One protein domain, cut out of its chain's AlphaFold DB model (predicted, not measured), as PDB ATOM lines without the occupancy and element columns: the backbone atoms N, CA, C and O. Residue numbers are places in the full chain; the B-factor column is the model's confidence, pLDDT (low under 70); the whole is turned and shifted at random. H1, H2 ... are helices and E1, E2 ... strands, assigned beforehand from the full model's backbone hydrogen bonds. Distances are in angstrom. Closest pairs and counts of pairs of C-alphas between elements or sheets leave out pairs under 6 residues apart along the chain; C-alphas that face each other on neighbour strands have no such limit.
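Overview. This is residues 38 to 121 of the 130 residues of an uncharacterized protein of Blastocatellia bacterium AA13 (UniProt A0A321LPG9). A loose, flat frame has a short parallel pair of strands, E5 and E6, near its middle, with helix H2 running back alongside that pair. The long hairpin E1 and E2 reaches away to one end of the longest axis, the small hairpin E3 and E4 makes the other end, and the short helix H1 lies between the two hairpins. The 84 printed residues hold two named helices and six named strands, in the order E1, E2, H1, E3, E4, E5, H2, E6, in a mixed class of helices and strands. The strands form three separate two-stranded sheets, E1 - E2 and E3 - E4 antiparallel and E5 - E6 parallel. The radius of gyration of the C-alphas is 16.1 A, and the spans are 48 by 38 by 17 A.

Arrangement. E1, residues 38 to 46, and E2, residues 49 to 56, form a hairpin at 163 degrees between their directions, with N 41 and O 53 2.9 A apart, within hydrogen-bond range. H1, residues 57 to 63, follows directly. E3, residues 67 to 69, and E4, residues 72 to 74, form a second hairpin, at 136 degrees, with N 69 and O 72 at 2.8 A. E5, residues 81 to 85, and E6, residues 116 to 120, are parallel neighbours at 27 degrees, with N 82 and O 116 at 2.9 A. With H2, residues 97 to 112, they make a strand-helix-strand unit, two parallel neighbour strands with a helix between them in the chain, whose crossover is right-handed. The closest C-alphas of H2 and E6 are those of Leu 111 and Val 117, 6.9 A apart; those of E5 and H2 are Tyr 84 and Ile 108, 7.5 A. The closest C-alphas of E1 and E6 are those of Val 38 and Met 120, 4.3 A apart. Those of E4 and E5 are Val 74 and Ile 81, 5.2 A. H2 is apart from E1, E2, H1, E3 and E4. In H1 and H2 every O i to N i+4 pair is within hydrogen-bond range.

Along the chain. E1 begins at C-alpha 38 (103.186, 102.890, 142.170) and is 24.8 A long; E2 is 22.3 A. H1 is 9.9 A long, and E3 and E4 are 6.2 A each. E5 is 13.4 A long. H2 begins at C-alpha 97 (89.471, 86.278, 138.816) and is 22.5 A long. E6 is 12.8 A long and ends at C-alpha 120 (101.107, 99.638, 144.125).

Size, cuts and confidence. The two C-alphas farthest apart are those of Pro 47 and Asp 70, 50.9 A. The printed part has no cut. The link from E5 to H2, 11 residues, is long, and residues 90 to 96 in it stand free. The mean pLDDT of the printed part is 95.1, and no printed residue is under 70.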
ATOM      1  N   VAL A  38     104.575 102.882 141.689       97.38
ATOM      2  CA  VAL A  38     103.186 102.890 142.170       97.38
ATOM      3  C   VAL A  38     102.219 102.825 140.993       97.38
ATOM      4  O   VAL A  38     101.256 102.067 141.026       97.38
ATOM      5  N   SER A  39     102.489 103.572 139.919       96.19
ATOM      6  CA  SER A  39     101.688 103.541 138.694       96.19
ATOM      7  C   SER A  39     102.548 103.728 137.447       96.19
ATOM      8  O   SER A  39     103.577 104.402 137.471       96.19
ATOM      9  N   ALA A  40     102.119 103.119 136.344       93.88
ATOM     10  CA  ALA A  40     102.733 103.261 135.032       93.88
ATOM     11  C   ALA A  40     101.620 103.454 133.998       93.88
ATOM     12  O   ALA A  40     100.761 102.586 133.842       93.88
ATOM     13  N   GLN A  41     101.609 104.599 133.319       90.69
ATOM     14  CA  GLN A  41     100.572 104.961 132.357       90.69
ATOM     15  C   GLN A  41     101.193 105.334 131.016       90.69
ATOM     16  O   GLN A  41     102.146 106.107 130.953       90.69
ATOM     17  N   LEU A  42     100.621 104.802 129.940       89.62
ATOM     18  CA  LEU A  42     100.927 105.226 128.581       89.62
ATOM     19  C   LEU A  42     100.434 106.660 128.363       89.62
ATOM     20  O   LEU A  42      99.242 106.928 128.507       89.62
ATOM     21  N   ILE A  43     101.345 107.565 128.024       91.12
ATOM     22  CA  ILE A  43     101.034 108.974 127.750       91.12
ATOM     23  C   ILE A  43     100.883 109.214 126.250       91.12
ATOM     24  O   ILE A  43     100.012 109.973 125.831       91.12
ATOM     25  N   SER A  44     101.708 108.559 125.436       87.44
ATOM     26  CA  SER A  44     101.655 108.680 123.985       87.44
ATOM     27  C   SER A  44     102.088 107.379 123.311       87.44
ATOM     28  O   SER A  44     102.911 106.631 123.839       87.44
ATOM     29  N   SER A  45     101.525 107.116 122.132       87.25
ATOM     30  CA  SER A  45     101.967 106.064 121.217       87.25
ATOM     31  C   SER A  45     101.989 106.625 119.808       87.25
ATOM     32  O   SER A  45     101.007 107.215 119.357       87.25
ATOM     33  N   GLY A  46     103.100 106.433 119.106       83.31
ATOM     34  CA  GLY A  46     103.245 106.886 117.732       83.31
ATOM     35  C   GLY A  46     104.382 106.188 116.989       83.31
ATOM     36  O   GLY A  46     105.003 105.266 117.519       83.31
ATOM     37  N   PRO A  47     104.687 106.637 115.758       80.69
ATOM     38  CA  PRO A  47     105.726 106.035 114.917       80.69
ATOM     39  C   PRO A  47     107.124 106.051 115.551       80.69
ATOM     40  O   PRO A  47     107.959 105.214 115.232       80.69
ATOM     41  N   SER A  48     107.378 107.004 116.453       81.25
ATOM     42  CA  SER A  48     108.629 107.155 117.205       81.25
ATOM     43  C   SER A  48     108.702 106.294 118.471       81.25
ATOM     44  O   SER A  48     109.671 106.400 119.217       81.25
ATOM     45  N   GLY A  49     107.688 105.468 118.733       83.12
ATOM     46  CA  GLY A  49     107.586 104.628 119.921       83.12
ATOM     47  C   GLY A  49     106.482 105.069 120.878       83.12
ATOM     48  O   GLY A  49     105.643 105.917 120.564       83.12
ATOM     49  N   SER A  50     106.473 104.441 122.051       86.75
ATOM     50  CA  SER A  50     105.506 104.704 123.115       86.75
ATOM     51  C   SER A  50     106.190 105.324 124.325       86.75
ATOM     52  O   SER A  50     107.277 104.899 124.715       86.75
ATOM     53  N   GLU A  51     105.536 106.304 124.938       90.31
ATOM     54  CA  GLU A  51     106.002 106.975 126.145       90.31
ATOM     55  C   GLU A  51     105.177 106.524 127.350       90.31
ATOM     56  O   GLU A  51     103.956 106.691 127.387       90.31
ATOM     57  N   VAL A  52     105.850 105.976 128.362       91.31
ATOM     58  CA  VAL A  52     105.223 105.542 129.615       91.31
ATOM     59  C   VAL A  52     105.684 106.446 130.750       91.31
ATOM     60  O   VAL A  52     106.868 106.484 131.087       91.31
ATOM     61  N   LYS A  53     104.736 107.126 131.393       93.81
ATOM     62  CA  LYS A  53     104.977 107.865 132.630       93.81
ATOM     63  C   LYS A  53     104.873 106.916 133.810       93.81
ATOM     64  O   LYS A  53     103.828 106.305 134.030       93.81
ATOM     65  N   ARG A  54     105.951 106.834 134.586       95.62
ATOM     66  CA  ARG A  54     106.009 106.078 135.838       95.62
ATOM     67  C   ARG A  54     105.959 107.033 137.020       95.62
ATOM     68  O   ARG A  54     106.592 108.085 136.980       95.62
ATOM     69  N   VAL A  55     105.209 106.652 138.047       97.00
ATOM     70  CA  VAL A  55     105.162 107.348 139.331       97.00
ATOM     71  C   VAL A  55     105.749 106.438 140.399       97.00
ATOM     72  O   VAL A  55     105.310 105.294 140.527       97.00
ATOM     73  N   THR A  56     106.737 106.926 141.146       97.38
ATOM     74  CA  THR A  56     107.433 106.144 142.181       97.38
ATOM     75  C   THR A  56     106.828 106.341 143.571       97.38
ATOM     76  O   THR A  56     106.059 107.277 143.807       97.38
ATOM     77  N   VAL A  57     107.196 105.467 144.511       97.44
ATOM     78  CA  VAL A  57     106.830 105.586 145.929       97.44
ATOM     79  C   VAL A  57     107.269 106.936 146.476       97.44
ATOM     80  O   VAL A  57     106.457 107.646 147.057       97.44
ATOM     81  N   GLU A  58     108.514 107.336 146.234       96.19
ATOM     82  CA  GLU A  58     109.037 108.628 146.674       96.19
ATOM     83  C   GLU A  58     108.203 109.808 146.164       96.19
ATOM     84  O   GLU A  58     107.846 110.696 146.935       96.19
ATOM     85  N   GLN A  59     107.832 109.802 144.881       96.94
ATOM     86  CA  GLN A  59     107.010 110.865 144.304       96.94
ATOM     87  C   GLN A  59     105.629 110.936 144.964       96.94
ATOM     88  O   GLN A  59     105.152 112.029 145.266       96.94
ATOM     89  N   ILE A  60     104.992 109.789 145.225       97.56
ATOM     90  CA  ILE A  60     103.715 109.748 145.950       97.56
ATOM     91  C   ILE A  60     103.873 110.271 147.376       97.56
ATOM     92  O   ILE A  60     103.062 111.084 147.810       97.56
ATOM     93  N   LEU A  61     104.915 109.856 148.093       96.81
ATOM     94  CA  LEU A  61     105.154 110.296 149.465       96.81
ATOM     95  C   LEU A  61     105.430 111.797 149.545       96.81
ATOM     96  O   LEU A  61     104.843 112.473 150.388       96.81
ATOM     97  N   ASN A  62     106.212 112.341 148.616       96.31
ATOM     98  CA  ASN A  62     106.419 113.782 148.498       96.31
ATOM     99  C   ASN A  62     105.100 114.524 148.223       96.31
ATOM    100  O   ASN A  62     104.811 115.530 148.870       96.31
ATOM    101  N   ASN A  63     104.257 114.003 147.324       97.25
ATOM    102  CA  ASN A  63     102.952 114.599 147.013       97.25
ATOM    103  C   ASN A  63     101.983 114.566 148.205       97.25
ATOM    104  O   ASN A  63     101.230 115.516 148.415       97.25
ATOM    105  N   LEU A  64     102.023 113.497 149.005       97.25
ATOM    106  CA  LEU A  64     101.259 113.373 150.250       97.25
ATOM    107  C   LEU A  64     101.852 114.199 151.401       97.25
ATOM    108  O   LEU A  64     101.257 114.244 152.480       97.25
ATOM    109  N   LYS A  65     103.012 114.837 151.181       96.56
ATOM    110  CA  LYS A  65     103.846 115.474 152.209       96.56
ATOM    111  C   LYS A  65     104.049 114.534 153.395       96.56
ATOM    112  O   LYS A  65     103.852 114.916 154.547       96.56
ATOM    113  N   ALA A  66     104.357 113.282 153.072       96.38
ATOM    114  CA  ALA A  66     104.525 112.245 154.059       96.38
ATOM    115  C   ALA A  66     105.673 112.606 155.001       96.38
ATOM    116  O   ALA A  66     106.655 113.228 154.599       96.38
ATOM    117  N   VAL A  67     105.558 112.192 156.252       94.56
ATOM    118  CA  VAL A  67     106.632 112.299 157.234       94.56
ATOM    119  C   VAL A  67     106.734 110.992 157.994       94.56
ATOM    120  O   VAL A  67     105.750 110.263 158.142       94.56
ATOM    121  N   CYS A  68     107.935 110.683 158.467       93.88
ATOM    122  CA  CYS A  68     108.074 109.630 159.450       93.88
ATOM    123  C   CYS A  68     107.859 110.190 160.854       93.88
ATOM    124  O   CYS A  68     108.580 111.089 161.284       93.88
ATOM    125  N   GLN A  69     106.893 109.627 161.566       92.06
ATOM    126  CA  GLN A  69     106.566 109.974 162.938       92.06
ATOM    127  C   GLN A  69     106.430 108.690 163.756       92.06
ATOM    128  O   GLN A  69     105.641 107.813 163.412       92.06
ATOM    129  N   ASP A  70     107.221 108.559 164.823       89.62
ATOM    130  CA  ASP A  70     107.198 107.405 165.735       89.62
ATOM    131  C   ASP A  70     107.330 106.041 165.021       89.62
ATOM    132  O   ASP A  70     106.643 105.070 165.342       89.62
ATOM    133  N   GLY A  71     108.198 105.978 164.002       89.50
ATOM    134  CA  GLY A  71     108.422 104.774 163.190       89.50
ATOM    135  C   GLY A  71     107.294 104.452 162.205       89.50
ATOM    136  O   GLY A  71     107.300 103.390 161.587       89.50
ATOM    137  N   LYS A  72     106.319 105.353 162.046       92.88
ATOM    138  CA  LYS A  72     105.212 105.228 161.100       92.88
ATOM    139  C   LYS A  72     105.316 106.278 160.015       92.88
ATOM    140  O   LYS A  72     105.647 107.430 160.271       92.88
ATOM    141  N   LEU A  73     104.960 105.884 158.803       96.00
ATOM    142  CA  LEU A  73     104.797 106.808 157.695       96.00
ATOM    143  C   LEU A  73     103.387 107.402 157.755       96.00
ATOM    144  O   LEU A  73     102.411 106.654 157.733       96.00
ATOM    145  N   VAL A  74     103.267 108.722 157.858       96.94
ATOM    146  CA  VAL A  74     101.978 109.429 157.955       96.94
ATOM    147  C   VAL A  74     101.885 110.517 156.889       96.94
ATOM    148  O   VAL A  74     102.908 111.059 156.485       96.94
ATOM    149  N   ASP A  75     100.680 110.819 156.404       97.50
ATOM    150  CA  ASP A  75     100.431 111.895 155.436       97.50
ATOM    151  C   ASP A  75     100.304 113.279 156.104       97.50
ATOM    152  O   ASP A  75     100.343 113.411 157.329       97.50
ATOM    153  N   SER A  76     100.091 114.327 155.300       97.19
ATOM    154  CA  SER A  76      99.907 115.701 155.791       97.19
ATOM    155  C   SER A  76      98.736 115.901 156.758       97.19
ATOM    156  O   SER A  76      98.669 116.930 157.425       97.19
ATOM    157  N   ASN A  77      97.781 114.970 156.794       97.12
ATOM    158  CA  ASN A  77      96.614 115.006 157.672       97.12
ATOM    159  C   ASN A  77      96.823 114.158 158.937       97.12
ATOM    160  O   ASN A  77      95.888 113.989 159.720       97.12
ATOM    161  N   GLY A  78      98.019 113.592 159.127       96.44
ATOM    162  CA  GLY A  78      98.339 112.696 160.236       96.44
ATOM    163  C   GLY A  78      97.758 111.288 160.080       96.44
ATOM    164  O   GLY A  78      97.739 110.528 161.049       96.44
ATOM    165  N   ARG A  79      97.267 110.908 158.890       98.12
ATOM    166  CA  ARG A  79      96.783 109.545 158.640       98.12
ATOM    167  C   ARG A  79      97.956 108.649 158.292       98.12
ATOM    168  O   ARG A  79      98.755 108.969 157.416       98.12
ATOM    169  N   GLU A  80      98.032 107.494 158.942       97.75
ATOM    170  CA  GLU A  80      99.056 106.500 158.633       97.75
ATOM    171  C   GLU A  80      98.905 105.996 157.188       97.75
ATOM    172  O   GLU A  80      97.800 105.683 156.727       97.75
ATOM    173  N   ILE A  81     100.033 105.945 156.480       98.44
ATOM    174  CA  ILE A  81     100.141 105.525 155.090       98.44
ATOM    175  C   ILE A  81     100.377 104.016 155.046       98.44
ATOM    176  O   ILE A  81     101.287 103.487 155.685       98.44
ATOM    177  N   ARG A  82      99.565 103.306 154.262       97.94
ATOM    178  CA  ARG A  82      99.684 101.860 154.040       97.94
ATOM    179  C   ARG A  82      99.827 101.573 152.554       97.94
ATOM    180  O   ARG A  82      99.083 102.114 151.744       97.94
ATOM    181  N   PHE A  83     100.757 100.692 152.204       98.19
ATOM    182  CA  PHE A  83     100.941 100.231 150.831       98.19
ATOM    183  C   PHE A  83     100.119  98.963 150.599       98.19
ATOM    184  O   PHE A  83     100.166  98.043 151.415       98.19
ATOM    185  N   TYR A  84      99.392  98.904 149.487       98.25
ATOM    186  CA  TYR A  84      98.634  97.726 149.069       98.25
ATOM    187  C   TYR A  84      99.092  97.306 147.673       98.25
ATOM    188  O   TYR A  84      99.051  98.115 146.752       98.25
ATOM    189  N   ARG A  85      99.538  96.059 147.495       97.25
ATOM    190  CA  ARG A  85      99.953  95.549 146.180       97.25
ATOM    191  C   ARG A  85      98.742  95.038 145.421       97.25
ATOM    192  O   ARG A  85      98.105  94.083 145.854       97.25
ATOM    193  N   LEU A  86      98.431  95.680 144.300       97.31
ATOM    194  CA  LEU A  86      97.350  95.241 143.436       97.31
ATOM    195  C   LEU A  86      97.685  93.883 142.810       97.31
ATOM    196  O   LEU A  86      98.838  93.546 142.552       97.31
ATOM    197  N   THR A  87      96.634  93.130 142.533       95.56
ATOM    198  CA  THR A  87      96.593  91.919 141.718       95.56
ATOM    199  C   THR A  87      95.715  92.199 140.494       95.56
ATOM    200  O   THR A  87      94.873  93.100 140.521       95.56
ATOM    201  N   GLY A  88      95.906  91.444 139.409       92.25
ATOM    202  CA  GLY A  88      95.056  91.524 138.213       92.25
ATOM    203  C   GLY A  88      95.812  91.624 136.891       92.25
ATOM    204  O   GLY A  88      95.205  91.525 135.830       92.25
ATOM    205  N   CYS A  89      97.136  91.774 136.931       90.06
ATOM    206  CA  CYS A  89      97.984  91.843 135.743       90.06
ATOM    207  C   CYS A  89      98.316  90.441 135.213       90.06
ATOM    208  O   CYS A  89      99.475  90.046 135.111       90.06
ATOM    209  N   TRP A  90      97.277  89.660 134.928       90.31
ATOM    210  CA  TRP A  90      97.414  88.310 134.395       90.31
ATOM    211  C   TRP A  90      97.484  88.339 132.869       90.31
ATOM    212  O   TRP A  90      96.717  89.047 132.223       90.31
ATOM    213  N   GLY A  91      98.354  87.515 132.280       88.69
ATOM    214  CA  GLY A  91      98.262  87.199 130.850       88.69
ATOM    215  C   GLY A  91      97.068  86.285 130.551       88.69
ATOM    216  O   GLY A  91      96.332  86.513 129.598       88.69
ATOM    217  N   ASN A  92      96.853  85.285 131.413       93.50
ATOM    218  CA  ASN A  92      95.668  84.429 131.431       93.50
ATOM    219  C   ASN A  92      95.080  84.435 132.856       93.50
ATOM    220  O   ASN A  92      95.727  83.901 133.762       93.50
ATOM    221  N   PRO A  93      93.926  85.081 133.094       94.94
ATOM    222  CA  PRO A  93      93.353  85.192 134.430       94.94
ATOM    223  C   PRO A  93      92.878  83.829 134.970       94.94
ATOM    224  O   PRO A  93      92.485  82.956 134.193       94.94
ATOM    225  N   PRO A  94      92.878  83.626 136.299       96.06
ATOM    226  CA  PRO A  94      92.289  82.433 136.903       96.06
ATOM    227  C   PRO A  94      90.764  82.405 136.698       96.06
ATOM    228  O   PRO A  94      90.137  83.440 136.491       96.06
ATOM    229  N   PHE A  95      90.134  81.233 136.809       97.56
ATOM    230  CA  PHE A  95      88.683  81.103 136.586       97.56
ATOM    231  C   PHE A  95      87.838  81.967 137.543       97.56
ATOM    232  O   PHE A  95      86.767  82.433 137.169       97.56
ATOM    233  N   ASN A  96      88.330  82.206 138.761       97.19
ATOM    234  CA  ASN A  96      87.679  83.010 139.795       97.19
ATOM    235  C   ASN A  96      88.236  84.442 139.879       97.19
ATOM    236  O   ASN A  96      88.152  85.080 140.927       97.19
ATOM    237  N   TYR A  97      88.823  84.966 138.799       96.94
ATOM    238  CA  TYR A  97      89.471  86.278 138.816       96.94
ATOM    239  C   TYR A  97      88.566  87.408 139.320       96.94
ATOM    240  O   TYR A  97      89.036  88.314 140.004       96.94
ATOM    241  N   GLN A  98      87.268  87.343 139.019       97.88
ATOM    242  CA  GLN A  98      86.309  88.361 139.428       97.88
ATOM    243  C   GLN A  98      86.171  88.422 140.957       97.88
ATOM    244  O   GLN A  98      86.243  89.503 141.531       97.88
ATOM    245  N   GLU A  99      86.091  87.266 141.622       98.19
ATOM    246  CA  GLU A  99      86.025  87.169 143.086       98.19
ATOM    247  C   GLU A  99      87.300  87.707 143.753       98.19
ATOM    248  O   GLU A  99      87.232  88.377 144.787       98.19
ATOM    249  N   ILE A 100      88.463  87.466 143.136       97.94
ATOM    250  CA  ILE A 100      89.749  88.005 143.597       97.94
ATOM    251  C   ILE A 100      89.731  89.538 143.535       97.94
ATOM    252  O   ILE A 100      90.076  90.196 144.516       97.94
ATOM    253  N   LEU A 101      89.292  90.115 142.411       97.62
ATOM    254  CA  LEU A 101      89.228  91.570 142.239       97.62
ATOM    255  C   LEU A 101      88.192  92.225 143.166       97.62
ATOM    256  O   LEU A 101      88.457  93.291 143.724       97.62
ATOM    257  N   ASP A 102      87.042  91.583 143.379       98.44
ATOM    258  CA  ASP A 102      85.997  92.079 144.281       98.44
ATOM    259  C   ASP A 102      86.441  92.023 145.750       98.44
ATOM    260  O   ASP A 102      86.137  92.919 146.542       98.44
ATOM    261  N   THR A 103      87.188  90.988 146.134       98.38
ATOM    262  CA  THR A 103      87.788  90.877 147.472       98.38
ATOM    263  C   THR A 103      88.858  91.941 147.679       98.38
ATOM    264  O   THR A 103      88.778  92.688 148.652       98.38
ATOM    265  N   GLN A 104      89.767  92.107 146.716       98.31
ATOM    266  CA  GLN A 104      90.773  93.169 146.733       98.31
ATOM    267  C   GLN A 104      90.138  94.561 146.886       98.31
ATOM    268  O   GLN A 104      90.583  95.357 147.712       98.31
ATOM    269  N   ARG A 105      89.076  94.866 146.125       98.31
ATOM    270  CA  ARG A 105      88.378  96.157 146.231       98.31
ATOM    271  C   ARG A 105      87.810  96.375 147.634       98.31
ATOM    272  O   ARG A 105      88.027  97.440 148.201       98.31
ATOM    273  N   ARG A 106      87.137  95.372 148.208       98.69
ATOM    274  CA  ARG A 106      86.579  95.460 149.569       98.69
ATOM    275  C   ARG A 106      87.660  95.711 150.620       98.69
ATOM    276  O   ARG A 106      87.482  96.577 151.470       98.69
ATOM    277  N   GLU A 107      88.786  95.007 150.536       98.50
ATOM    278  CA  GLU A 107      89.914  95.200 151.456       98.50
ATOM    279  C   GLU A 107      90.497  96.614 151.367       98.50
ATOM    280  O   GLU A 107      90.726  97.262 152.391       98.50
ATOM    281  N   ILE A 108      90.706  97.118 150.148       98.50
ATOM    282  CA  ILE A 108      91.201  98.480 149.924       98.50
ATOM    283  C   ILE A 108      90.208  99.509 150.474       98.50
ATOM    284  O   ILE A 108      90.622 100.443 151.167       98.50
ATOM    285  N   ASP A 109      88.912  99.343 150.206       98.69
ATOM    286  CA  ASP A 109      87.869 100.251 150.686       98.69
ATOM    287  C   ASP A 109      87.804 100.269 152.222       98.69
ATOM    288  O   ASP A 109      87.691 101.335 152.833       98.69
ATOM    289  N   ASP A 110      87.957  99.113 152.870       98.62
ATOM    290  CA  ASP A 110      88.019  99.010 154.328       98.62
ATOM    291  C   ASP A 110      89.286  99.641 154.920       98.62
ATOM    292  O   ASP A 110      89.227 100.289 155.974       98.62
ATOM    293  N   LEU A 111      90.435  99.518 154.250       98.44
ATOM    294  CA  LEU A 111      91.668 100.197 154.653       98.44
ATOM    295  C   LEU A 111      91.537 101.717 154.520       98.44
ATOM    296  O   LEU A 111      91.893 102.443 155.453       98.44
ATOM    297  N   LYS A 112      90.963 102.208 153.417       98.56
ATOM    298  CA  LYS A 112      90.779 103.643 153.140       98.56
ATOM    299  C   LYS A 112      89.886 104.361 154.153       98.56
ATOM    300  O   LYS A 112      90.003 105.579 154.295       98.56
ATOM    301  N   LYS A 113      89.052 103.643 154.915       98.38
ATOM    302  CA  LYS A 113      88.290 104.215 156.045       98.38
ATOM    303  C   LYS A 113      89.190 104.712 157.183       98.38
ATOM    304  O   LYS A 113      88.790 105.606 157.918       98.38
ATOM    305  N   ARG A 114      90.390 104.142 157.345       98.00
ATOM    306  CA  ARG A 114      91.292 104.403 158.489       98.00
ATOM    307  C   ARG A 114      92.660 104.939 158.077       98.00
ATOM    308  O   ARG A 114      93.218 105.779 158.768       98.00
ATOM    309  N   TYR A 115      93.148 104.537 156.911       98.56
ATOM    310  CA  TYR A 115      94.500 104.811 156.431       98.56
ATOM    311  C   TYR A 115      94.491 105.594 155.125       98.56
ATOM    312  O   TYR A 115      93.516 105.553 154.372       98.56
ATOM    313  N   THR A 116      95.605 106.251 154.834       98.56
ATOM    314  CA  THR A 116      95.904 106.709 153.478       98.56
ATOM    315  C   THR A 116      96.545 105.544 152.733       98.56
ATOM    316  O   THR A 116      97.612 105.068 153.107       98.56
ATOM    317  N   VAL A 117      95.861 105.010 151.721       98.56
ATOM    318  CA  VAL A 117      96.306 103.798 151.022       98.56
ATOM    319  C   VAL A 117      97.015 104.173 149.726       98.56
ATOM    320  O   VAL A 117      96.430 104.836 148.872       98.56
ATOM    321  N   VAL A 118      98.258 103.718 149.575       98.44
ATOM    322  CA  VAL A 118      99.030 103.788 148.332       98.44
ATOM    323  C   VAL A 118      98.918 102.442 147.624       98.44
ATOM    324  O   VAL A 118      99.454 101.433 148.080       98.44
ATOM    325  N   GLU A 119      98.190 102.422 146.515       98.25
ATOM    326  CA  GLU A 119      97.986 101.228 145.696       98.25
ATOM    327  C   GLU A 119      99.167 101.040 144.736       98.25
ATOM    328  O   GLU A 119      99.353 101.817 143.804       98.25
ATOM    329  N   MET A 120      99.971 100.006 144.965       97.75
ATOM    330  CA  MET A 120     101.107  99.638 144.125       97.75
ATOM    331  C   MET A 120     100.620  98.828 142.924       97.75
ATOM    332  O   MET A 120     100.021  97.764 143.100       97.75
ATOM    333  N   THR A 121     100.899  99.304 141.710       96.12
ATOM    334  CA  THR A 121     100.544  98.624 140.456       96.12
ATOM    335  C   THR A 121     101.051  97.178 140.403       96.12
ATOM    336  O   THR A 121     102.156  96.868 140.847       96.12
TER     337      THR A 121